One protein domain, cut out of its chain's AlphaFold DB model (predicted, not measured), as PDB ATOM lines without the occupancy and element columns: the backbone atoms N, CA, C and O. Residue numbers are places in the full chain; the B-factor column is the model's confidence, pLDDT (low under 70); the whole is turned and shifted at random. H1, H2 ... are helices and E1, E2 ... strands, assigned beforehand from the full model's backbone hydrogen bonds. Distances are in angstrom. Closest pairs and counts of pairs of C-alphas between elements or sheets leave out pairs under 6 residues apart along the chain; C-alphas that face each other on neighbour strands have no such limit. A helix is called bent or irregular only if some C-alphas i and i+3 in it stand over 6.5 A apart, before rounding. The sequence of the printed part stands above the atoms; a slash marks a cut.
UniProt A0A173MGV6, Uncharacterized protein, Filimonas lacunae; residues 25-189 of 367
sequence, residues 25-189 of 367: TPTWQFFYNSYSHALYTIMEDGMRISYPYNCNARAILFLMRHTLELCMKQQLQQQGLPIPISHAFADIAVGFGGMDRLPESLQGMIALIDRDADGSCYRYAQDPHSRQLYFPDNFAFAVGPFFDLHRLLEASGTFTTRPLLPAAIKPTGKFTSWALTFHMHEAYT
ATOM      1  N   THR A  25     -52.486  42.017  23.941       89.12
ATOM      2  CA  THR A  25     -53.325  41.453  22.884       89.12
ATOM      3  C   THR A  25     -52.504  40.458  22.053       89.12
ATOM      4  O   THR A  25     -51.482  40.852  21.489       89.12
ATOM      5  N   PRO A  26     -52.918  39.183  21.916       90.88
ATOM      6  CA  PRO A  26     -52.155  38.170  21.182       90.88
ATOM      7  C   PRO A  26     -52.375  38.282  19.661       90.88
ATOM      8  O   PRO A  26     -52.883  37.366  19.014       90.88
ATOM      9  N   THR A  27     -52.011  39.426  19.075       94.56
ATOM     10  CA  THR A  27     -52.120  39.706  17.632       94.56
ATOM     11  C   THR A  27     -50.762  40.022  17.020       94.56
ATOM     12  O   THR A  27     -49.868  40.542  17.685       94.56
ATOM     13  N   TRP A  28     -50.607  39.762  15.720       96.44
ATOM     14  CA  TRP A  28     -49.371  40.090  15.003       96.44
ATOM     15  C   TRP A  28     -49.089  41.592  15.018       96.44
ATOM     16  O   TRP A  28     -47.942  41.986  15.199       96.44
ATOM     17  N   GLN A  29     -50.139  42.418  14.940       96.62
ATOM     18  CA  GLN A  29     -50.037  43.872  15.067       96.62
ATOM     19  C   GLN A  29     -49.436  44.305  16.407       96.62
ATOM     20  O   GLN A  29     -48.555  45.160  16.434       96.62
ATOM     21  N   PHE A  30     -49.911  43.739  17.521       96.00
ATOM     22  CA  PHE A  30     -49.412  44.094  18.850       96.00
ATOM     23  C   PHE A  30     -47.925  43.751  18.989       96.00
ATOM     24  O   PHE A  30     -47.125  44.573  19.430       96.00
ATOM     25  N   PHE A  31     -47.541  42.562  18.527       97.56
ATOM     26  CA  PHE A  31     -46.153  42.114  18.532       97.56
ATOM     27  C   PHE A  31     -45.266  42.979  17.636       97.56
ATOM     28  O   PHE A  31     -44.211  43.425  18.081       97.56
ATOM     29  N   TYR A  32     -45.692  43.254  16.400       98.19
ATOM     30  CA  TYR A  32     -44.963  44.136  15.491       98.19
ATOM     31  C   TYR A  32     -44.772  45.527  16.096       98.19
ATOM     32  O   TYR A  32     -43.659  46.050  16.072       98.19
ATOM     33  N   ASN A  33     -45.826  46.103  16.684       97.69
ATOM     34  CA  ASN A  33     -45.758  47.400  17.349       97.69
ATOM     35  C   ASN A  33     -44.722  47.394  18.470       97.69
ATOM     36  O   ASN A  33     -43.898  48.304  18.531       97.69
ATOM     37  N   SER A  34     -44.742  46.361  19.315       97.75
ATOM     38  CA  SER A  34     -43.840  46.277  20.460       97.75
ATOM     39  C   SER A  34     -42.373  46.149  20.041       97.75
ATOM     40  O   SER A  34     -41.511  46.887  20.516       97.75
ATOM     41  N   TYR A  35     -42.082  45.271  19.079       98.50
ATOM     42  CA  TYR A  35     -40.724  45.095  18.561       98.50
ATOM     43  C   TYR A  35     -40.228  46.306  17.758       98.50
ATOM     44  O   TYR A  35     -39.072  46.699  17.910       98.50
ATOM     45  N   SER A  36     -41.098  46.941  16.965       98.19
ATOM     46  CA  SER A  36     -40.760  48.168  16.230       98.19
ATOM     47  C   SER A  36     -40.440  49.316  17.179       98.19
ATOM     48  O   SER A  36     -39.458  50.022  16.969       98.19
ATOM     49  N   HIS A  37     -41.238  49.483  18.239       97.94
ATOM     50  CA  HIS A  37     -41.010  50.525  19.235       97.94
ATOM     51  C   HIS A  37     -39.717  50.280  20.019       97.94
ATOM     52  O   HIS A  37     -38.913  51.195  20.165       97.94
ATOM     53  N   ALA A  38     -39.446  49.037  20.436       98.00
ATOM     54  CA  ALA A  38     -38.178  48.703  21.078       98.00
ATOM     55  C   ALA A  38     -36.972  48.995  20.171       98.00
ATOM     56  O   ALA A  38     -36.000  49.594  20.628       98.00
ATOM     57  N   LEU A  39     -37.040  48.624  18.886       97.25
ATOM     58  CA  LEU A  39     -35.975  48.927  17.930       97.25
ATOM     59  C   LEU A  39     -35.804  50.441  17.755       97.25
ATOM     60  O   LEU A  39     -34.683  50.924  17.866       97.25
ATOM     61  N   TYR A  40     -36.893  51.193  17.567       96.62
ATOM     62  CA  TYR A  40     -36.857  52.656  17.485       96.62
ATOM     63  C   TYR A  40     -36.148  53.275  18.696       96.62
ATOM     64  O   TYR A  40     -35.226  54.070  18.524       96.62
ATOM     65  N   THR A  41     -36.535  52.873  19.908       95.19
ATOM     66  CA  THR A  41     -35.954  53.352  21.167       95.19
ATOM     67  C   THR A  41     -34.461  53.050  21.253       95.19
ATOM     68  O   THR A  41     -33.669  53.936  21.566       95.19
ATOM     69  N   ILE A  42     -34.052  51.823  20.921       95.00
ATOM     70  CA  ILE A  42     -32.640  51.416  20.913       95.00
ATOM     71  C   ILE A  42     -31.831  52.265  19.928       95.00
ATOM     72  O   ILE A  42     -30.729  52.713  20.249       95.00
ATOM     73  N   MET A  43     -32.376  52.506  18.734       93.50
ATOM     74  CA  MET A  43     -31.724  53.343  17.729       93.50
ATOM     75  C   MET A  43     -31.727  54.833  18.106       93.50
ATOM     76  O   MET A  43     -30.859  55.581  17.669       93.50
ATOM     77  N   GLU A  44     -32.685  55.303  18.900       91.88
ATOM     78  CA  GLU A  44     -32.677  56.674  19.415       91.88
ATOM     79  C   GLU A  44     -31.604  56.860  20.494       91.88
ATOM     80  O   GLU A  44     -30.809  57.801  20.422       91.88
ATOM     81  N   ASP A  45     -31.557  55.951  21.468       87.31
ATOM     82  CA  ASP A  45     -30.627  56.030  22.594       87.31
ATOM     83  C   ASP A  45     -29.185  55.782  22.177       87.31
ATOM     84  O   ASP A  45     -28.285  56.486  22.641       87.31
ATOM     85  N   GLY A  46     -28.952  54.849  21.250       84.19
ATOM     86  CA  GLY A  46     -27.610  54.592  20.749       84.19
ATOM     87  C   GLY A  46     -26.969  55.856  20.178       84.19
ATOM     88  O   GLY A  46     -25.841  56.174  20.525       84.19
ATOM     89  N   MET A  47     -27.679  56.687  19.411       80.31
ATOM     90  CA  MET A  47     -27.075  57.913  18.859       80.31
ATOM     91  C   MET A  47     -26.595  58.925  19.914       80.31
ATOM     92  O   MET A  47     -25.884  59.867  19.558       80.31
ATOM     93  N   ARG A  48     -26.963  58.762  21.192       78.31
ATOM     94  CA  ARG A  48     -26.537  59.629  22.300       78.31
ATOM     95  C   ARG A  48     -25.192  59.219  22.910       78.31
ATOM     96  O   ARG A  48     -24.653  59.972  23.719       78.31
ATOM     97  N   ILE A  49     -24.634  58.065  22.534       72.00
ATOM     98  CA  ILE A  49     -23.405  57.506  23.116       72.00
ATOM     99  C   ILE A  49     -22.281  57.332  22.083       72.00
ATOM    100  O   ILE A  49     -22.505  57.133  20.888       72.00
ATOM    101  N   SER A  50     -21.031  57.391  22.550       64.56
ATOM    102  CA  SER A  50     -19.868  56.999  21.750       64.56
ATOM    103  C   SER A  50     -19.879  55.483  21.537       64.56
ATOM    104  O   SER A  50     -19.960  54.744  22.512       64.56
ATOM    105  N   TYR A  51     -19.735  55.031  20.289       72.81
ATOM    106  CA  TYR A  51     -19.768  53.612  19.900       72.81
ATOM    107  C   TYR A  51     -21.114  52.898  20.133       72.81
ATOM    108  O   TYR A  51     -21.227  51.997  20.960       72.81
ATOM    109  N   PRO A  52     -22.160  53.295  19.397       70.69
ATOM    110  CA  PRO A  52     -23.530  53.079  19.851       70.69
ATOM    111  C   PRO A  52     -24.100  51.676  19.632       70.69
ATOM    112  O   PRO A  52     -24.940  51.223  20.408       70.69
ATOM    113  N   TYR A  53     -23.673  50.988  18.569       88.44
ATOM    114  CA  TYR A  53     -24.408  49.820  18.070       88.44
ATOM    115  C   TYR A  53     -23.572  48.562  17.886       88.44
ATOM    116  O   TYR A  53     -24.108  47.468  18.029       88.44
ATOM    117  N   ASN A  54     -22.277  48.680  17.591       89.50
ATOM    118  CA  ASN A  54     -21.428  47.524  17.292       89.50
ATOM    119  C   ASN A  54     -21.344  46.529  18.458       89.50
ATOM    120  O   ASN A  54     -21.587  45.336  18.269       89.50
ATOM    121  N   CYS A  55     -21.187  47.038  19.684       89.25
ATOM    122  CA  CYS A  55     -21.229  46.248  20.919       89.25
ATOM    123  C   CYS A  55     -22.585  45.567  21.195       89.25
ATOM    124  O   CYS A  55     -22.694  44.775  22.127       89.25
ATOM    125  N   ASN A  56     -23.611  45.863  20.388       93.81
ATOM    126  CA  ASN A  56     -24.954  45.292  20.447       93.81
ATOM    127  C   ASN A  56     -25.409  44.686  19.099       93.81
ATOM    128  O   ASN A  56     -26.547  44.232  18.969       93.81
ATOM    129  N   ALA A  57     -24.522  44.609  18.097       94.81
ATOM    130  CA  ALA A  57     -24.856  44.354  16.691       94.81
ATOM    131  C   ALA A  57     -25.716  43.102  16.456       94.81
ATOM    132  O   ALA A  57     -26.771  43.176  15.831       94.81
ATOM    133  N   ARG A  58     -25.287  41.947  16.984       95.88
ATOM    134  CA  ARG A  58     -26.015  40.664  16.913       95.88
ATOM    135  C   ARG A  58     -27.466  40.791  17.385       95.88
ATOM    136  O   ARG A  58     -28.381  40.364  16.687       95.88
ATOM    137  N   ALA A  59     -27.678  41.413  18.540       97.19
ATOM    138  CA  ALA A  59     -29.008  41.571  19.105       97.19
ATOM    139  C   ALA A  59     -29.856  42.564  18.286       97.19
ATOM    140  O   ALA A  59     -31.027  42.283  18.033       97.19
ATOM    141  N   ILE A  60     -29.262  43.654  17.779       97.56
ATOM    142  CA  ILE A  60     -29.954  44.613  16.899       97.56
ATOM    143  C   ILE A  60     -30.379  43.931  15.592       97.56
ATOM    144  O   ILE A  60     -31.541  44.034  15.206       97.56
ATOM    145  N   LEU A  61     -29.488  43.177  14.940       97.88
ATOM    146  CA  LEU A  61     -29.797  42.434  13.708       97.88
ATOM    147  C   LEU A  61     -30.913  41.411  13.921       97.88
ATOM    148  O   LEU A  61     -31.804  41.287  13.080       97.88
ATOM    149  N   PHE A  62     -30.913  40.718  15.066       98.12
ATOM    150  CA  PHE A  62     -32.024  39.847  15.429       98.12
ATOM    151  C   PHE A  62     -33.341  40.629  15.528       98.12
ATOM    152  O   PHE A  62     -34.332  40.203  14.935       98.12
ATOM    153  N   LEU A  63     -33.363  41.765  16.239       98.38
ATOM    154  CA  LEU A  63     -34.568  42.589  16.374       98.38
ATOM    155  C   LEU A  63     -35.034  43.140  15.023       98.38
ATOM    156  O   LEU A  63     -36.230  43.092  14.752       98.38
ATOM    157  N   MET A  64     -34.130  43.589  14.149       98.50
ATOM    158  CA  MET A  64     -34.459  44.033  12.788       98.50
ATOM    159  C   MET A  64     -35.133  42.915  11.984       98.50
ATOM    160  O   MET A  64     -36.227  43.100  11.452       98.50
ATOM    161  N   ARG A  65     -34.514  41.728  11.943       98.31
ATOM    162  CA  ARG A  65     -35.030  40.567  11.203       98.31
ATOM    163  C   ARG A  65     -36.363  40.088  11.761       98.31
ATOM    164  O   ARG A  65     -37.287  39.813  11.002       98.31
ATOM    165  N   HIS A  66     -36.483  40.014  13.082       98.50
ATOM    166  CA  HIS A  66     -37.717  39.607  13.749       98.50
ATOM    167  C   HIS A  66     -38.847  40.622  13.543       98.50
ATOM    168  O   HIS A  66     -39.971  40.233  13.244       98.50
ATOM    169  N   THR A  67     -38.548  41.919  13.615       98.50
ATOM    170  CA  THR A  67     -39.517  42.993  13.337       98.50
ATOM    171  C   THR A  67     -40.027  42.919  11.899       98.50
ATOM    172  O   THR A  67     -41.227  43.061  11.671       98.50
ATOM    173  N   LEU A  68     -39.147  42.629  10.934       98.31
ATOM    174  CA  LEU A  68     -39.539  42.461   9.535       98.31
ATOM    175  C   LEU A  68     -40.412  41.215   9.319       98.31
ATOM    176  O   LEU A  68     -41.416  41.293   8.614       98.31
ATOM    177  N   GLU A  69     -40.091  40.090   9.973       98.38
ATOM    178  CA  GLU A  69     -40.961  38.904   9.971       98.38
ATOM    179  C   GLU A  69     -42.359  39.246  10.511       98.38
ATOM    180  O   GLU A  69     -43.368  38.909   9.887       98.38
ATOM    181  N   LEU A  70     -42.429  39.923  11.662       98.25
ATOM    182  CA  LEU A  70     -43.696  40.319  12.277       98.25
ATOM    183  C   LEU A  70     -44.496  41.264  11.373       98.25
ATOM    184  O   LEU A  70     -45.704  41.082  11.249       98.25
ATOM    185  N   CYS A  71     -43.830  42.210  10.705       98.19
ATOM    186  CA  CYS A  71     -44.446  43.116   9.734       98.19
ATOM    187  C   CYS A  71     -45.126  42.339   8.600       98.19
ATOM    188  O   CYS A  71     -46.305  42.548   8.314       98.19
ATOM    189  N   MET A  72     -44.415  41.380   7.997       98.31
ATOM    190  CA  MET A  72     -44.965  40.558   6.920       98.31
ATOM    191  C   MET A  72     -46.143  39.704   7.401       98.31
ATOM    192  O   MET A  72     -47.182  39.659   6.746       98.31
ATOM    193  N   LYS A  73     -46.033  39.063   8.569       97.94
ATOM    194  CA  LYS A  73     -47.118  38.225   9.111       97.94
ATOM    195  C   LYS A  73     -48.344  39.032   9.533       97.94
ATOM    196  O   LYS A  73     -49.468  38.591   9.310       97.94
ATOM    197  N   GLN A  74     -48.147  40.231  10.075       97.38
ATOM    198  CA  GLN A  74     -49.229  41.182  10.308       97.38
ATOM    199  C   GLN A  74     -49.897  41.588   8.993       97.38
ATOM    200  O   GLN A  74     -51.122  41.635   8.932       97.38
ATOM    201  N   GLN A  75     -49.129  41.861   7.937       97.69
ATOM    202  CA  GLN A  75     -49.703  42.255   6.654       97.69
ATOM    203  C   GLN A  75     -50.551  41.129   6.036       97.69
ATOM    204  O   GLN A  75     -51.646  41.403   5.545       97.69
ATOM    205  N   LEU A  76     -50.110  39.867   6.138       97.50
ATOM    206  CA  LEU A  76     -50.931  38.705   5.767       97.50
ATOM    207  C   LEU A  76     -52.225  38.653   6.592       97.50
ATOM    208  O   LEU A  76     -53.306  38.496   6.024       97.50
ATOM    209  N   GLN A  77     -52.132  38.858   7.913       96.19
ATOM    210  CA  GLN A  77     -53.301  38.905   8.797       96.19
ATOM    211  C   GLN A  77     -54.311  39.976   8.357       96.19
ATOM    212  O   GLN A  77     -55.505  39.697   8.286       96.19
ATOM    213  N   GLN A  78     -53.842  41.187   8.049       96.12
ATOM    214  CA  GLN A  78     -54.689  42.307   7.623       96.12
ATOM    215  C   GLN A  78     -55.383  42.044   6.279       96.12
ATOM    216  O   GLN A  78     -56.497  42.512   6.065       96.12
ATOM    217  N   GLN A  79     -54.747  41.278   5.390       96.25
ATOM    218  CA  GLN A  79     -55.307  40.887   4.093       96.25
ATOM    219  C   GLN A  79     -56.201  39.636   4.173       96.25
ATOM    220  O   GLN A  79     -56.729  39.197   3.154       96.25
ATOM    221  N   GLY A  80     -56.376  39.046   5.363       95.81
ATOM    222  CA  GLY A  80     -57.130  37.803   5.539       95.81
ATOM    223  C   GLY A  80     -56.452  36.583   4.908       95.81
ATOM    224  O   GLY A  80     -57.119  35.592   4.614       95.81
ATOM    225  N   LEU A  81     -55.139  36.654   4.677       96.31
ATOM    226  CA  LEU A  81     -54.359  35.588   4.059       96.31
ATOM    227  C   LEU A  81     -53.821  34.607   5.115       96.31
ATOM    228  O   LEU A  81     -53.574  34.999   6.262       96.31
ATOM    229  N   PRO A  82     -53.604  33.327   4.752       94.62
ATOM    230  CA  PRO A  82     -52.996  32.353   5.650       94.62
ATOM    231  C   PRO A  82     -51.614  32.802   6.128       94.62
ATOM    232  O   PRO A  82     -50.765  33.204   5.333       94.62
ATOM    233  N   ILE A  83     -51.372  32.683   7.432       96.06
ATOM    234  CA  ILE A  83     -50.098  33.058   8.047       96.06
ATOM    235  C   ILE A  83     -49.254  31.792   8.215       96.06
ATOM    236  O   ILE A  83     -49.652  30.894   8.964       96.06
ATOM    237  N   PRO A  84     -48.092  31.683   7.551       94.81
ATOM    238  CA  PRO A  84     -47.268  30.494   7.663       94.81
ATOM    239  C   PRO A  84     -46.637  30.377   9.052       94.81
ATOM    240  O   PRO A  84     -46.223  31.358   9.676       94.81
ATOM    241  N   ILE A  85     -46.520  29.133   9.521       93.19
ATOM    242  CA  ILE A  85     -45.841  28.795  10.781       93.19
ATOM    243  C   ILE A  85     -44.325  29.004  10.649       93.19
ATOM    244  O   ILE A  85     -43.663  29.305  11.645       93.19
ATOM    245  N   SER A  86     -43.792  28.864   9.429       94.94
ATOM    246  CA  SER A  86     -42.376  29.076   9.126       94.94
ATOM    247  C   SER A  86     -41.925  30.491   9.479       94.94
ATOM    248  O   SER A  86     -42.706  31.445   9.474       94.94
ATOM    249  N   HIS A  87     -40.643  30.602   9.798       95.56
ATOM    250  CA  HIS A  87     -39.962  31.857  10.078       95.56
ATOM    251  C   HIS A  87     -39.162  32.345   8.854       95.56
ATOM    252  O   HIS A  87     -38.794  33.515   8.804       95.56
ATOM    253  N   ALA A  88     -38.937  31.493   7.847       97.94
ATOM    254  CA  ALA A  88     -38.154  31.850   6.668       97.94
ATOM    255  C   ALA A  88     -38.891  32.882   5.804       97.94
ATOM    256  O   ALA A  88     -40.069  32.700   5.487       97.94
ATOM    257  N   PHE A  89     -38.195  33.937   5.371       98.31
ATOM    258  CA  PHE A  89     -38.806  34.981   4.544       98.31
ATOM    259  C   PHE A  89     -39.359  34.438   3.229       98.31
ATOM    260  O   PHE A  89     -40.448  34.842   2.835       98.31
ATOM    261  N   ALA A  90     -38.673  33.479   2.598       97.38
ATOM    262  CA  ALA A  90     -39.148  32.829   1.377       97.38
ATOM    263  C   ALA A  90     -40.527  32.169   1.565       97.38
ATOM    264  O   ALA A  90     -41.422  32.380   0.750       97.38
ATOM    265  N   ASP A  91     -40.731  31.446   2.670       97.56
ATOM    266  CA  ASP A  91     -42.009  30.788   2.969       97.56
ATOM    267  C   ASP A  91     -43.111  31.806   3.285       97.56
ATOM    268  O   ASP A  91     -44.266  31.623   2.901       97.56
ATOM    269  N   ILE A  92     -42.766  32.900   3.971       98.06
ATOM    270  CA  ILE A  92     -43.705  33.995   4.246       98.06
ATOM    271  C   ILE A  92     -44.087  34.709   2.941       98.06
ATOM    272  O   ILE A  92     -45.259  35.026   2.735       98.06
ATOM    273  N   ALA A  93     -43.130  34.903   2.032       97.88
ATOM    274  CA  ALA A  93     -43.329  35.537   0.733       97.88
ATOM    275  C   ALA A  93     -44.272  34.747  -0.186       97.88
ATOM    276  O   ALA A  93     -44.987  35.359  -0.977       97.88
ATOM    277  N   VAL A  94     -44.357  33.416  -0.052       97.62
ATOM    278  CA  VAL A  94     -45.358  32.599  -0.770       97.62
ATOM    279  C   VAL A  94     -46.782  33.090  -0.488       97.62
ATOM    280  O   VAL A  94     -47.604  33.119  -1.403       97.62
ATOM    281  N   GLY A  95     -47.064  33.561   0.734       96.56
ATOM    282  CA  GLY A  95     -48.356  34.159   1.088       96.56
ATOM    283  C   GLY A  95     -48.703  35.411   0.272       96.56
ATOM    284  O   GLY A  95     -49.877  35.703   0.082       96.56
ATOM    285  N   PHE A  96     -47.698  36.102  -0.270       96.81
ATOM    286  CA  PHE A  96     -47.841  37.273  -1.144       96.81
ATOM    287  C   PHE A  96     -47.719  36.935  -2.640       96.81
ATOM    288  O   PHE A  96     -47.675  37.834  -3.477       96.81
ATOM    289  N   GLY A  97     -47.654  35.647  -2.991       96.62
ATOM    290  CA  GLY A  97     -47.457  35.190  -4.367       96.62
ATOM    291  C   GLY A  97     -45.993  35.061  -4.800       96.62
ATOM    292  O   GLY A  97     -45.754  34.873  -5.988       96.62
ATOM    293  N   GLY A  98     -45.036  35.134  -3.867       96.94
ATOM    294  CA  GLY A  98     -43.600  34.974  -4.125       96.94
ATOM    295  C   GLY A  98     -42.762  36.192  -3.724       96.94
ATOM    296  O   GLY A  98     -43.286  37.272  -3.455       96.94
ATOM    297  N   MET A  99     -41.435  36.018  -3.676       96.81
ATOM    298  CA  MET A  99     -40.486  37.100  -3.350       96.81
ATOM    299  C   MET A  99     -40.519  38.241  -4.373       96.81
ATOM    300  O   MET A  99     -40.401  39.403  -3.995       96.81
ATOM    301  N   ASP A 100     -40.729  37.917  -5.648       96.62
ATOM    302  CA  ASP A 100     -40.822  38.849  -6.777       96.62
ATOM    303  C   ASP A 100     -42.060  39.756  -6.720       96.62
ATOM    304  O   ASP A 100     -42.094  40.805  -7.362       96.62
ATOM    305  N   ARG A 101     -43.076  39.371  -5.938       96.31
ATOM    306  CA  ARG A 101     -44.312  40.141  -5.739       96.31
ATOM    307  C   ARG A 101     -44.241  41.129  -4.580       96.31
ATOM    308  O   ARG A 101     -45.124  41.977  -4.457       96.31
ATOM    309  N   LEU A 102     -43.218  41.036  -3.733       97.06
ATOM    310  CA  LEU A 102     -43.018  41.983  -2.640       97.06
ATOM    311  C   LEU A 102     -42.548  43.343  -3.184       97.06
ATOM    312  O   LEU A 102     -41.876  43.384  -4.214       97.06
ATOM    313  N   PRO A 103     -42.819  44.462  -2.491       97.25
ATOM    314  CA  PRO A 103     -42.220  45.748  -2.836       97.25
ATOM    315  C   PRO A 103     -40.688  45.658  -2.901       97.25
ATOM    316  O   PRO A 103     -40.077  45.017  -2.044       97.25
ATOM    317  N   GLU A 104     -40.054  46.334  -3.864       97.62
ATOM    318  CA  GLU A 104     -38.587  46.315  -4.026       97.62
ATOM    319  C   GLU A 104     -37.851  46.733  -2.745       97.62
ATOM    320  O   GLU A 104     -36.830  46.146  -2.385       97.62
ATOM    321  N   SER A 105     -38.408  47.697  -2.003       97.75
ATOM    322  CA  SER A 105     -37.877  48.118  -0.705       97.75
ATOM    323  C   SER A 105     -37.855  46.980   0.318       97.75
ATOM    324  O   SER A 105     -36.862  46.803   1.024       97.75
ATOM    325  N   LEU A 106     -38.912  46.166   0.364       98.06
ATOM    326  CA  LEU A 106     -38.995  44.999   1.239       98.06
ATOM    327  C   LEU A 106     -38.032  43.891   0.796       98.06
ATOM    328  O   LEU A 106     -37.330  43.333   1.636       98.06
ATOM    329  N   GLN A 107     -37.935  43.619  -0.509       98.25
ATOM    330  CA  GLN A 107     -36.968  42.656  -1.049       98.25
ATOM    331  C   GLN A 107     -35.527  43.047  -0.689       98.25
ATOM    332  O   GLN A 107     -34.755  42.213  -0.213       98.25
ATOM    333  N   GLY A 108     -35.180  44.329  -0.849       98.00
ATOM    334  CA  GLY A 108     -33.866  44.854  -0.486       98.00
ATOM    335  C   GLY A 108     -33.578  44.738   1.013       98.00
ATOM    336  O   GLY A 108     -32.490  44.312   1.395       98.00
ATOM    337  N   MET A 109     -34.558  45.044   1.872       98.19
ATOM    338  CA  MET A 109     -34.423  44.852   3.322       98.19
ATOM    339  C   MET A 109     -34.164  43.387   3.683       98.19
ATOM    340  O   MET A 109     -33.260  43.118   4.472       98.19
ATOM    341  N   ILE A 110     -34.908  42.448   3.085       98.25
ATOM    342  CA  ILE A 110     -34.720  41.005   3.290       98.25
ATOM    343  C   ILE A 110     -33.303  40.598   2.870       98.25
ATOM    344  O   ILE A 110     -32.585  40.005   3.668       98.25
ATOM    345  N   ALA A 111     -32.845  40.984   1.677       97.44
ATOM    346  CA  ALA A 111     -31.512  40.624   1.179       97.44
ATOM    347  C   ALA A 111     -30.362  41.081   2.105       97.44
ATOM    348  O   ALA A 111     -29.322  40.416   2.208       97.44
ATOM    349  N   LEU A 112     -30.545  42.198   2.816       96.88
ATOM    350  CA  LEU A 112     -29.550  42.723   3.753       96.88
ATOM    351  C   LEU A 112     -29.407  41.878   5.024       96.88
ATOM    352  O   LEU A 112     -28.297  41.797   5.549       96.88
ATOM    353  N   ILE A 113     -30.481  41.246   5.510       96.44
ATOM    354  CA  ILE A 113     -30.507  40.612   6.842       96.44
ATOM    355  C   ILE A 113     -30.924  39.135   6.851       96.44
ATOM    356  O   ILE A 113     -30.809  38.490   7.893       96.44
ATOM    357  N   ASP A 114     -31.384  38.576   5.736       96.44
ATOM    358  CA  ASP A 114     -31.717  37.156   5.619       96.44
ATOM    359  C   ASP A 114     -30.436  36.332   5.453       96.44
ATOM    360  O   ASP A 114     -29.716  36.440   4.454       96.44
ATOM    361  N   ARG A 115     -30.081  35.581   6.493       95.12
ATOM    362  CA  ARG A 115     -28.845  34.780   6.561       95.12
ATOM    363  C   ARG A 115     -29.104  33.340   6.970       95.12
ATOM    364  O   ARG A 115     -28.289  32.470   6.685       95.12
ATOM    365  N   ASP A 116     -30.233  33.094   7.613       94.25
ATOM    366  CA  ASP A 116     -30.760  31.784   7.936       94.25
ATOM    367  C   ASP A 116     -32.281  31.869   8.115       94.25
ATOM    368  O   ASP A 116     -32.865  32.949   8.212       94.25
ATOM    369  N   ALA A 117     -32.933  30.709   8.180       92.00
ATOM    370  CA  ALA A 117     -34.388  30.628   8.172       92.00
ATOM    371  C   ALA A 117     -35.064  31.346   9.356       92.00
ATOM    372  O   ALA A 117     -36.205  31.782   9.238       92.00
ATOM    373  N   ASP A 118     -34.412  31.449  10.516       91.12
ATOM    374  CA  ASP A 118     -35.079  31.867  11.751       91.12
ATOM    375  C   ASP A 118     -34.301  32.884  12.603       91.12
ATOM    376  O   ASP A 118     -34.716  33.192  13.727       91.12
ATOM    377  N   GLY A 119     -33.184  33.421  12.107       94.94
ATOM    378  CA  GLY A 119     -32.335  34.363  12.835       94.94
ATOM    379  C   GLY A 119     -31.470  33.721  13.923       94.94
ATOM    380  O   GLY A 119     -31.027  34.430  14.831       94.94
ATOM    381  N   SER A 120     -31.253  32.402  13.902       94.81
ATOM    382  CA  SER A 120     -30.320  31.723  14.816       94.81
ATOM    383  C   SER A 120     -28.897  32.256  14.675       94.81
ATOM    384  O   SER A 120     -28.214  32.416  15.688       94.81
ATOM    385  N   CYS A 121     -28.497  32.639  13.463       94.94
ATOM    386  CA  CYS A 121     -27.208  33.254  13.173       94.94
ATOM    387  C   CYS A 121     -26.967  34.556  13.946       94.94
ATOM    388  O   CYS A 121     -25.827  34.904  14.231       94.94
ATOM    389  N   TYR A 122     -28.016  35.269  14.353       96.44
ATOM    390  CA  TYR A 122     -27.890  36.468  15.181       96.44
ATOM    391  C   TYR A 122     -27.955  36.161  16.678       96.44
ATOM    392  O   TYR A 122     -27.388  36.894  17.481       96.44
ATOM    393  N   ARG A 123     -28.592  35.048  17.055       95.25
ATOM    394  CA  ARG A 123     -28.764  34.629  18.453       95.25
ATOM    395  C   ARG A 123     -27.577  33.876  19.031       95.25
ATOM    396  O   ARG A 123     -27.410  33.900  20.247       95.25
ATOM    397  N   TYR A 124     -26.791  33.207  18.194       94.31
ATOM    398  CA  TYR A 124     -25.689  32.345  18.615       94.31
ATOM    399  C   TYR A 124     -24.413  32.657  17.831       94.31
ATOM    400  O   TYR A 124     -24.459  33.154  16.709       94.31
ATOM    401  N   ALA A 125     -23.258  32.352  18.424       90.88
ATOM    402  CA  ALA A 125     -21.967  32.561  17.770       90.88
ATOM    403  C   ALA A 125     -21.692  31.522  16.668       90.88
ATOM    404  O   ALA A 125     -21.156  31.863  15.612       90.88
ATOM    405  N   GLN A 126     -22.093  30.269  16.906       90.38
ATOM    406  CA  GLN A 126     -21.789  29.113  16.063       90.38
ATOM    407  C   GLN A 126     -23.046  28.359  15.648       90.38
ATOM    408  O   GLN A 126     -24.016  28.283  16.408       90.38
ATOM    409  N   ASP A 127     -22.975  27.734  14.480       89.12
ATOM    410  CA  ASP A 127     -23.995  26.813  14.010       89.12
ATOM    411  C   ASP A 127     -23.963  25.503  14.825       89.12
ATOM    412  O   ASP A 127     -22.909  24.875  14.972       89.12
ATOM    413  N   PRO A 128     -25.106  25.042  15.364       84.06
ATOM    414  CA  PRO A 128     -25.145  23.880  16.246       84.06
ATOM    415  C   PRO A 128     -24.999  22.531  15.517       84.06
ATOM    416  O   PRO A 128     -25.030  21.479  16.166       84.06
ATOM    417  N   HIS A 129     -24.914  22.511  14.186       85.81
ATOM    418  CA  HIS A 129     -24.638  21.323  13.376       85.81
ATOM    419  C   HIS A 129     -23.169  21.278  12.959       85.81
ATOM    420  O   HIS A 129     -22.494  20.289  13.239       85.81
ATOM    421  N   SER A 130     -22.669  22.338  12.324       87.94
ATOM    422  CA  SER A 130     -21.301  22.385  11.794       87.94
ATOM    423  C   SER A 130     -20.256  22.790  12.835       87.94
ATOM    424  O   SER A 130     -19.069  22.544  12.630       87.94
ATOM    425  N   ARG A 131     -20.687  23.409  13.946       84.69
ATOM    426  CA  ARG A 131     -19.844  24.064  14.965       84.69
ATOM    427  C   ARG A 131     -18.969  25.199  14.421       84.69
ATOM    428  O   ARG A 131     -18.084  25.678  15.125       84.69
ATOM    429  N   GLN A 132     -19.222  25.644  13.193       89.56
ATOM    430  CA  GLN A 132     -18.540  26.786  12.592       89.56
ATOM    431  C   GLN A 132     -19.175  28.090  13.060       89.56
ATOM    432  O   GLN A 132     -20.366  28.135  13.377       89.56
ATOM    433  N   LEU A 133     -18.381  29.160  13.097       90.69
ATOM    434  CA  LEU A 133     -18.897  30.503  13.338       90.69
ATOM    435  C   LEU A 133     -19.881  30.889  12.231       90.69
ATOM    436  O   LEU A 133     -19.624  30.647  11.054       90.69
ATOM    437  N   TYR A 134     -20.994  31.524  12.605       92.12
ATOM    438  CA  TYR A 134     -21.969  32.011  11.621       92.12
ATOM    439  C   TYR A 134     -21.411  33.119  10.727       92.12
ATOM    440  O   TYR A 134     -21.805  33.228   9.569       92.12
ATOM    441  N   PHE A 135     -20.509  33.942  11.264       92.25
ATOM    442  CA  PHE A 135     -19.865  35.014  10.517       92.25
ATOM    443  C   PHE A 135     -18.348  34.880  10.668       92.25
ATOM    444  O   PHE A 135     -17.877  34.792  11.806       92.25
ATOM    445  N   PRO A 136     -17.602  34.831   9.552       84.81
ATOM    446  CA  PRO A 136     -16.149  34.781   9.571       84.81
ATOM    447  C   PRO A 136     -15.549  36.149   9.919       84.81
ATOM    448  O   PRO A 136     -16.247  37.167   9.978       84.81
ATOM    449  N   ASP A 137     -14.231  36.173  10.093       80.94
ATOM    450  CA  ASP A 137     -13.461  37.390  10.326       80.94
ATOM    451  C   ASP A 137     -13.711  38.434   9.227       80.94
ATOM    452  O   ASP A 137     -13.908  38.111   8.052       80.94
ATOM    453  N   ASN A 138     -13.699  39.712   9.613       84.06
ATOM    454  CA  ASN A 138     -13.975  40.867   8.746       84.06
ATOM    455  C   ASN A 138     -15.389  40.936   8.144       84.06
ATOM    456  O   ASN A 138     -15.671  41.847   7.364       84.06
ATOM    457  N   PHE A 139     -16.304  40.037   8.515       90.94
ATOM    458  CA  PHE A 139     -17.690  40.155   8.083       90.94
ATOM    459  C   PHE A 139     -18.350  41.378   8.730       90.94
ATOM    460  O   PHE A 139     -18.291  41.562   9.952       90.94
ATOM    461  N   ALA A 140     -19.007  42.208   7.920       93.69
ATOM    462  CA  ALA A 140     -19.719  43.384   8.397       93.69
ATOM    463  C   ALA A 140     -21.060  43.582   7.682       93.69
ATOM    464  O   ALA A 140     -21.198  43.284   6.496       93.69
ATOM    465  N   PHE A 141     -22.039  44.130   8.402       94.06
ATOM    466  CA  PHE A 141     -23.320  44.559   7.849       94.06
ATOM    467  C   PHE A 141     -23.389  46.081   7.807       94.06
ATOM    468  O   PHE A 141     -23.449  46.727   8.849       94.06
ATOM    469  N   ALA A 142     -23.462  46.663   6.614       93.56
ATOM    470  CA  ALA A 142     -23.896  48.047   6.469       93.56
ATOM    471  C   ALA A 142     -25.429  48.087   6.568       93.56
ATOM    472  O   ALA A 142     -26.124  47.786   5.598       93.56
ATOM    473  N   VAL A 143     -25.965  48.427   7.744       93.56
ATOM    474  CA  VAL A 143     -27.418  48.443   7.996       93.56
ATOM    475  C   VAL A 143     -28.076  49.785   7.670       93.56
ATOM    476  O   VAL A 143     -29.297  49.882   7.674       93.56
ATOM    477  N   GLY A 144     -27.306  50.820   7.324       93.44
ATOM    478  CA  GLY A 144     -27.851  52.106   6.870       93.44
ATOM    479  C   GLY A 144     -28.892  51.979   5.740       93.44
ATOM    480  O   GLY A 144     -30.016  52.454   5.917       93.44
ATOM    481  N   PRO A 145     -28.583  51.264   4.637       95.38
ATOM    482  CA  PRO A 145     -29.528  51.023   3.547       95.38
ATOM    483  C   PRO A 145     -30.834  50.346   3.977       95.38
ATOM    484  O   PRO A 145     -31.874  50.612   3.384       95.38
ATOM    485  N   PHE A 146     -30.818  49.510   5.022       96.69
ATOM    486  CA  PHE A 146     -32.042  48.890   5.538       96.69
ATOM    487  C   PHE A 146     -33.036  49.955   6.015       96.69
ATOM    488  O   PHE A 146     -34.215  49.896   5.675       96.69
ATOM    489  N   PHE A 147     -32.567  50.960   6.760       95.56
ATOM    490  CA  PHE A 147     -33.428  52.030   7.266       95.56
ATOM    491  C   PHE A 147     -33.915  52.970   6.160       95.56
ATOM    492  O   PHE A 147     -35.047  53.449   6.229       95.56
ATOM    493  N   ASP A 148     -33.102  53.211   5.129       94.94
ATOM    494  CA  ASP A 148     -33.534  53.983   3.959       94.94
ATOM    495  C   ASP A 148     -34.641  53.245   3.187       94.94
ATOM    496  O   ASP A 148     -35.679  53.832   2.881       94.94
ATOM    497  N   LEU A 149     -34.479  51.938   2.953       96.94
ATOM    498  CA  LEU A 149     -35.504  51.106   2.319       96.94
ATOM    499  C   LEU A 149     -36.772  51.005   3.178       96.94
ATOM    500  O   LEU A 149     -37.877  51.082   2.643       96.94
ATOM    501  N   HIS A 150     -36.634  50.907   4.504       97.12
ATOM    502  CA  HIS A 150     -37.778  50.924   5.415       97.12
ATOM    503  C   HIS A 150     -38.587  52.219   5.279       97.12
ATOM    504  O   HIS A 150     -39.809  52.174   5.182       97.12
ATOM    505  N   ARG A 151     -37.923  53.382   5.221       95.44
ATOM    506  CA  ARG A 151     -38.601  54.676   5.024       95.44
ATOM    507  C   ARG A 151     -39.326  54.760   3.687       95.44
ATOM    508  O   ARG A 151     -40.399  55.349   3.619       95.44
ATOM    509  N   LEU A 152     -38.769  54.164   2.633       95.81
ATOM    510  CA  LEU A 152     -39.449  54.074   1.338       95.81
ATOM    511  C   LEU A 152     -40.699  53.186   1.414       95.81
ATOM    512  O   LEU A 152     -41.724  53.542   0.839       95.81
ATOM    513  N   LEU A 153     -40.633  52.059   2.134       96.62
ATOM    514  CA  LEU A 153     -41.792  51.190   2.370       96.62
ATOM    515  C   LEU A 153     -42.874  51.883   3.214       96.62
ATOM    516  O   LEU A 153     -44.062  51.709   2.961       96.62
ATOM    517  N   GLU A 154     -42.469  52.673   4.205       95.62
ATOM    518  CA  GLU A 154     -43.378  53.483   5.016       95.62
ATOM    519  C   GLU A 154     -44.072  54.552   4.165       95.62
ATOM    520  O   GLU A 154     -45.298  54.656   4.171       95.62
ATOM    521  N   ALA A 155     -43.303  55.295   3.365       95.06
ATOM    522  CA  ALA A 155     -43.824  56.352   2.505       95.06
ATOM    523  C   ALA A 155     -44.745  55.836   1.386       95.06
ATOM    524  O   ALA A 155     -45.639  56.563   0.956       95.06
ATOM    525  N   SER A 156     -44.549  54.602   0.906       95.44
ATOM    526  CA  SER A 156     -45.418  54.017  -0.122       95.44
ATOM    527  C   SER A 156     -46.798  53.628   0.413       95.44
ATOM    528  O   SER A 156     -47.725  53.463  -0.379       95.44
ATOM    529  N   GLY A 157     -46.938  53.421   1.729       92.81
ATOM    530  CA  GLY A 157     -48.173  52.935   2.351       92.81
ATOM    531  C   GLY A 157     -48.580  51.518   1.926       92.81
ATOM    532  O   GLY A 157     -49.684  51.082   2.237       92.81
ATOM    533  N   THR A 158     -47.713  50.782   1.217       90.88
ATOM    534  CA  THR A 158     -48.030  49.428   0.722       90.88
ATOM    535  C   THR A 158     -48.081  48.388   1.836       90.88
ATOM    536  O   THR A 158     -48.738  47.361   1.689       90.88
ATOM    537  N   PHE A 159     -47.358  48.639   2.930       93.75
ATOM    538  CA  PHE A 159     -47.365  47.827   4.142       93.75
ATOM    539  C   PHE A 159     -47.681  48.722   5.335       93.75
ATOM    540  O   PHE A 159     -47.168  49.839   5.434       93.75
ATOM    541  N   THR A 160     -48.472  48.209   6.276       93.62
ATOM    542  CA  THR A 160     -48.691  48.892   7.554       93.62
ATOM    543  C   THR A 160     -47.414  48.814   8.389       93.62
ATOM    544  O   THR A 160     -47.133  47.785   9.009       93.62
ATOM    545  N   THR A 161     -46.649  49.903   8.408       95.56
ATOM    546  CA  THR A 161     -45.345  49.993   9.079       95.56
ATOM    547  C   THR A 161     -45.316  51.076  10.158       95.56
ATOM    548  O   THR A 161     -46.242  51.878  10.290       95.56
ATOM    549  N   ARG A 162     -44.256  51.072  10.972       95.25
ATOM    550  CA  ARG A 162     -43.932  52.107  11.959       95.25
ATOM    551  C   ARG A 162     -42.461  52.493  11.832       95.25
ATOM    552  O   ARG A 162     -41.656  51.619  11.515       95.25
ATOM    553  N   PRO A 163     -42.084  53.745  12.136       95.25
ATOM    554  CA  PRO A 163     -40.689  54.160  12.110       95.25
ATOM    555  C   PRO A 163     -39.803  53.242  12.960       95.25
ATOM    556  O   PRO A 163     -40.101  52.998  14.127       95.25
ATOM    557  N   LEU A 164     -38.689  52.778  12.387       95.50
ATOM    558  CA  LEU A 164     -37.662  52.002  13.104       95.50
ATOM    559  C   LEU A 164     -36.432  52.838  13.479       95.50
ATOM    560  O   LEU A 164     -35.548  52.365  14.186       95.50
ATOM    561  N   LEU A 165     -36.354  54.070  12.973       92.31
ATOM    562  CA  LEU A 165     -35.248  54.995  13.195       92.31
ATOM    563  C   LEU A 165     -35.797  56.429  13.258       92.31
ATOM    564  O   LEU A 165     -36.485  56.830  12.310       92.31
ATOM    565  N   PRO A 166     -35.462  57.224  14.293       90.19
ATOM    566  CA  PRO A 166     -35.845  58.631  14.373       90.19
ATOM    567  C   PRO A 166     -35.572  59.410  13.083       90.19
ATOM    568  O   PRO A 166     -34.501  59.298  12.479       90.19
ATOM    569  N   ALA A 167     -36.527  60.245  12.668       87.56
ATOM    570  CA  ALA A 167     -36.440  61.015  11.422       87.56
ATOM    571  C   ALA A 167     -35.226  61.965  11.381       87.56
ATOM    572  O   ALA A 167     -34.669  62.222  10.314       87.56
ATOM    573  N   ALA A 168     -34.779  62.444  12.547       84.69
ATOM    574  CA  ALA A 168     -33.595  63.291  12.680       84.69
ATOM    575  C   ALA A 168     -32.284  62.568  12.307       84.69
ATOM    576  O   ALA A 168     -31.300  63.217  11.949       84.69
ATOM    577  N   ILE A 169     -32.257  61.233  12.359       83.56
ATOM    578  CA  ILE A 169     -31.065  60.439  12.062       83.56
ATOM    579  C   ILE A 169     -31.041  60.117  10.567       83.56
ATOM    580  O   ILE A 169     -31.922  59.438  10.041       83.56
ATOM    581  N   LYS A 170     -30.005  60.578   9.860       83.94
ATOM    582  CA  LYS A 170     -29.780  60.251   8.443       83.94
ATOM    583  C   LYS A 170     -28.809  59.069   8.319       83.94
ATOM    584  O   LYS A 170     -27.645  59.253   8.684       83.94
ATOM    585  N   PRO A 171     -29.228  57.904   7.785       79.56
ATOM    586  CA  PRO A 171     -28.375  56.714   7.663       79.56
ATOM    587  C   PRO A 171     -27.098  56.929   6.837       79.56
ATOM    588  O   PRO A 171     -26.072  56.294   7.080       79.56
ATOM    589  N   THR A 172     -27.140  57.868   5.891       73.81
ATOM    590  CA  THR A 172     -26.077  58.140   4.910       73.81
ATOM    591  C   THR A 172     -25.070  59.219   5.327       73.81
ATOM    592  O   THR A 172     -24.167  59.554   4.562       73.81
ATOM    593  N   GLY A 173     -25.189  59.798   6.528       74.44
ATOM    594  CA  GLY A 173     -24.177  60.729   7.040       74.44
ATOM    595  C   GLY A 173     -22.897  59.993   7.446       74.44
ATOM    596  O   GLY A 173     -22.994  58.950   8.072       74.44
ATOM    597  N   LYS A 174     -21.697  60.539   7.177       74.44
ATOM    598  CA  LYS A 174     -20.401  59.856   7.420       74.44
ATOM    599  C   LYS A 174     -20.282  59.199   8.808       74.44
ATOM    600  O   LYS A 174     -19.868  58.048   8.902       74.44
ATOM    601  N   PHE A 175     -20.650  59.920   9.871       75.38
ATOM    602  CA  PHE A 175     -20.648  59.386  11.240       75.38
ATOM    603  C   PHE A 175     -21.693  58.274  11.422       75.38
ATOM    604  O   PHE A 175     -21.372  57.194  11.910       75.38
ATOM    605  N   THR A 176     -22.925  58.516  10.975       79.50
ATOM    606  CA  THR A 176     -24.021  57.548  11.067       79.50
ATOM    607  C   THR A 176     -23.740  56.284  10.263       79.50
ATOM    608  O   THR A 176     -24.023  55.196  10.739       79.50
ATOM    609  N   SER A 177     -23.146  56.392   9.074       84.31
ATOM    610  CA  SER A 177     -22.814  55.242   8.234       84.31
ATOM    611  C   SER A 177     -21.787  54.337   8.904       84.31
ATOM    612  O   SER A 177     -21.925  53.120   8.841       84.31
ATOM    613  N   TRP A 178     -20.803  54.911   9.602       85.56
ATOM    614  CA  TRP A 178     -19.878  54.119  10.409       85.56
ATOM    615  C   TRP A 178     -20.577  53.478  11.613       85.56
ATOM    616  O   TRP A 178     -20.439  52.280  11.831       85.56
ATOM    617  N   ALA A 179     -21.397  54.238  12.348       87.19
ATOM    618  CA  ALA A 179     -22.165  53.703  13.474       87.19
ATOM    619  C   ALA A 179     -23.112  52.558  13.052       87.19
ATOM    620  O   ALA A 179     -23.277  51.589  13.785       87.19
ATOM    621  N   LEU A 180     -23.701  52.654  11.858       90.81
ATOM    622  CA  LEU A 180     -24.583  51.661  11.238       90.81
ATOM    623  C   LEU A 180     -23.822  50.635  10.378       90.81
ATOM    624  O   LEU A 180     -24.419  49.987   9.519       90.81
ATOM    625  N   THR A 181     -22.514  50.490  10.583       92.44
ATOM    626  CA  THR A 181     -21.733  49.375  10.048       92.44
ATOM    627  C   THR A 181     -21.400  48.436  11.194       92.44
ATOM    628  O   THR A 181     -20.637  48.785  12.090       92.44
ATOM    629  N   PHE A 182     -22.013  47.257  11.181       93.81
ATOM    630  CA  PHE A 182     -21.918  46.274  12.251       93.81
ATOM    631  C   PHE A 182     -20.841  45.244  11.941       93.81
ATOM    632  O   PHE A 182     -21.013  44.409  11.056       93.81
ATOM    633  N   HIS A 183     -19.746  45.301  12.677       92.31
ATOM    634  CA  HIS A 183     -18.587  44.440  12.570       92.31
ATOM    635  C   HIS A 183     -18.803  43.161  13.385       92.31
ATOM    636  O   HIS A 183     -18.741  43.141  14.612       92.31
ATOM    637  N   MET A 184     -19.063  42.051  12.696       91.19
ATOM    638  CA  MET A 184     -19.481  40.805  13.353       91.19
ATOM    639  C   MET A 184     -18.345  40.085  14.078       91.19
ATOM    640  O   MET A 184     -18.612  39.216  14.911       91.19
ATOM    641  N   HIS A 185     -17.102  40.485  13.802       81.38
ATOM    642  CA  HIS A 185     -15.915  40.001  14.492       81.38
ATOM    643  C   HIS A 185     -15.856  40.394  15.974       81.38
ATOM    644  O   HIS A 185     -15.092  39.827  16.742       81.38
ATOM    645  N   GLU A 186     -16.676  41.336  16.426       78.19
ATOM    646  CA  GLU A 186     -16.692  41.730  17.840       78.19
ATOM    647  C   GLU A 186     -17.421  40.712  18.735       78.19
ATOM    648  O   GLU A 186     -17.353  40.794  19.961       78.19
ATOM    649  N   ALA A 187     -18.072  39.704  18.135       84.44
ATOM    650  CA  ALA A 187     -18.780  38.645  18.843       84.44
ATOM    651  C   ALA A 187     -18.540  37.255  18.229       84.44
ATOM    652  O   ALA A 187     -19.380  36.724  17.490       84.44
ATOM    653  N   TYR A 188     -17.403  36.653  18.593       85.56
ATOM    654  CA  TYR A 188     -17.001  35.285  18.231       85.56
ATOM    655  C   TYR A 188     -17.390  34.235  19.268       85.56
ATOM    656  O   TYR A 188     -17.529  33.054  18.956       85.56
ATOM    657  N   THR A 189     -17.559  34.650  20.519       87.75
ATOM    658  CA  THR A 189     -17.905  33.754  21.622       87.75
ATOM    659  C   THR A 189     -19.358  33.934  22.023       87.75
ATOM    660  O   THR A 189     -19.942  35.012  21.891       87.75
TER     661      THR A 189
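Overview. This is residues 25 to 189 of the 367 residues of an uncharacterized protein of Filimonas lacunae (UniProt A0A173MGV6). One long helix, H2, runs through the middle; H1 forms a hairpin with it on one side, and H4 and H5 pack on it away from H1, with H6 beside H4. A tiny two-stranded sheet, E1 and E2, sits by the first residues of H2, with H7 next to it, and residues 124 to 139 form a long loop far from the middle. The printed part has 165 residues, with seven named helices and two named strands in the order H1 H2 H3 H4 H5 E1 H6 H7 E2; the strands are antiparallel and the class is mostly helix. It is compact, with a radius of gyration of the C-alphas of 15.8 A and spans of 44 by 43 by 32 A.

Along the chain. Find C-alpha 28 at (-49.371, 40.090, 15.003); from there H1 runs to residue 46, 26.8 A away. Next comes H2, residues 54 to 78, 35.0 A long, with a kink of 29 degrees near residue 61; it is irregular, with C-alphas 55 and 58 8.4 A apart. H3 is residues 89 to 94, H4 residues 104 to 113 over 14.7 A, and H5 residues 120 to 123. E1 is residues 140 to 142, and H6, residues 144 to 156, spans 19.0 A. H7 is residues 174 to 179, and E2, residues 181 to 183, ends at C-alpha 183 at (-18.587, 44.440, 12.570).

Arrangement. Begin at H2, the hub, which touches four helices. H1 and H2 form a helical hairpin, opposite ways at a shallow tilt of 27 degrees, the closest C-alphas being those of Trp 28 and Gln 74, 4.8 A apart. With residues 61 to 65 alone H2 touches H4, at a steep tilt of 39 degrees; C-alphas 65 and 113 come closest, at 6.3 A. With residues 58 to 62 alone it touches H5, C-alphas 58 and 122 being closest at 4.9 A. It only just touches H3, with 3 pairs of C-alphas within 8 A, residues 69 and 89 closest at 7.0 A. H4 touches H6 at a shallow tilt of 29 degrees, closest at C-alphas 105 and 149, 4.9 A. H2 and H6 are apart. Between E1 and E2, look for N 141 and O 182 at 2.9 A. Every O i to N i+4 pair is within hydrogen-bond range in H1, H3, H6 and H7, against 19 of 21 in H2 and 5 of 6 in H4; H5 is too short for such a pair.

Size, cuts and confidence. The C-alphas farthest apart, those of Ser 50 and Gly 80, are 44.9 A apart. The printed part has no cut, and the links H5 to E1 and H6 to H7 are long. Mean pLDDT of the printed part is 92.5; residue 50 is under 70.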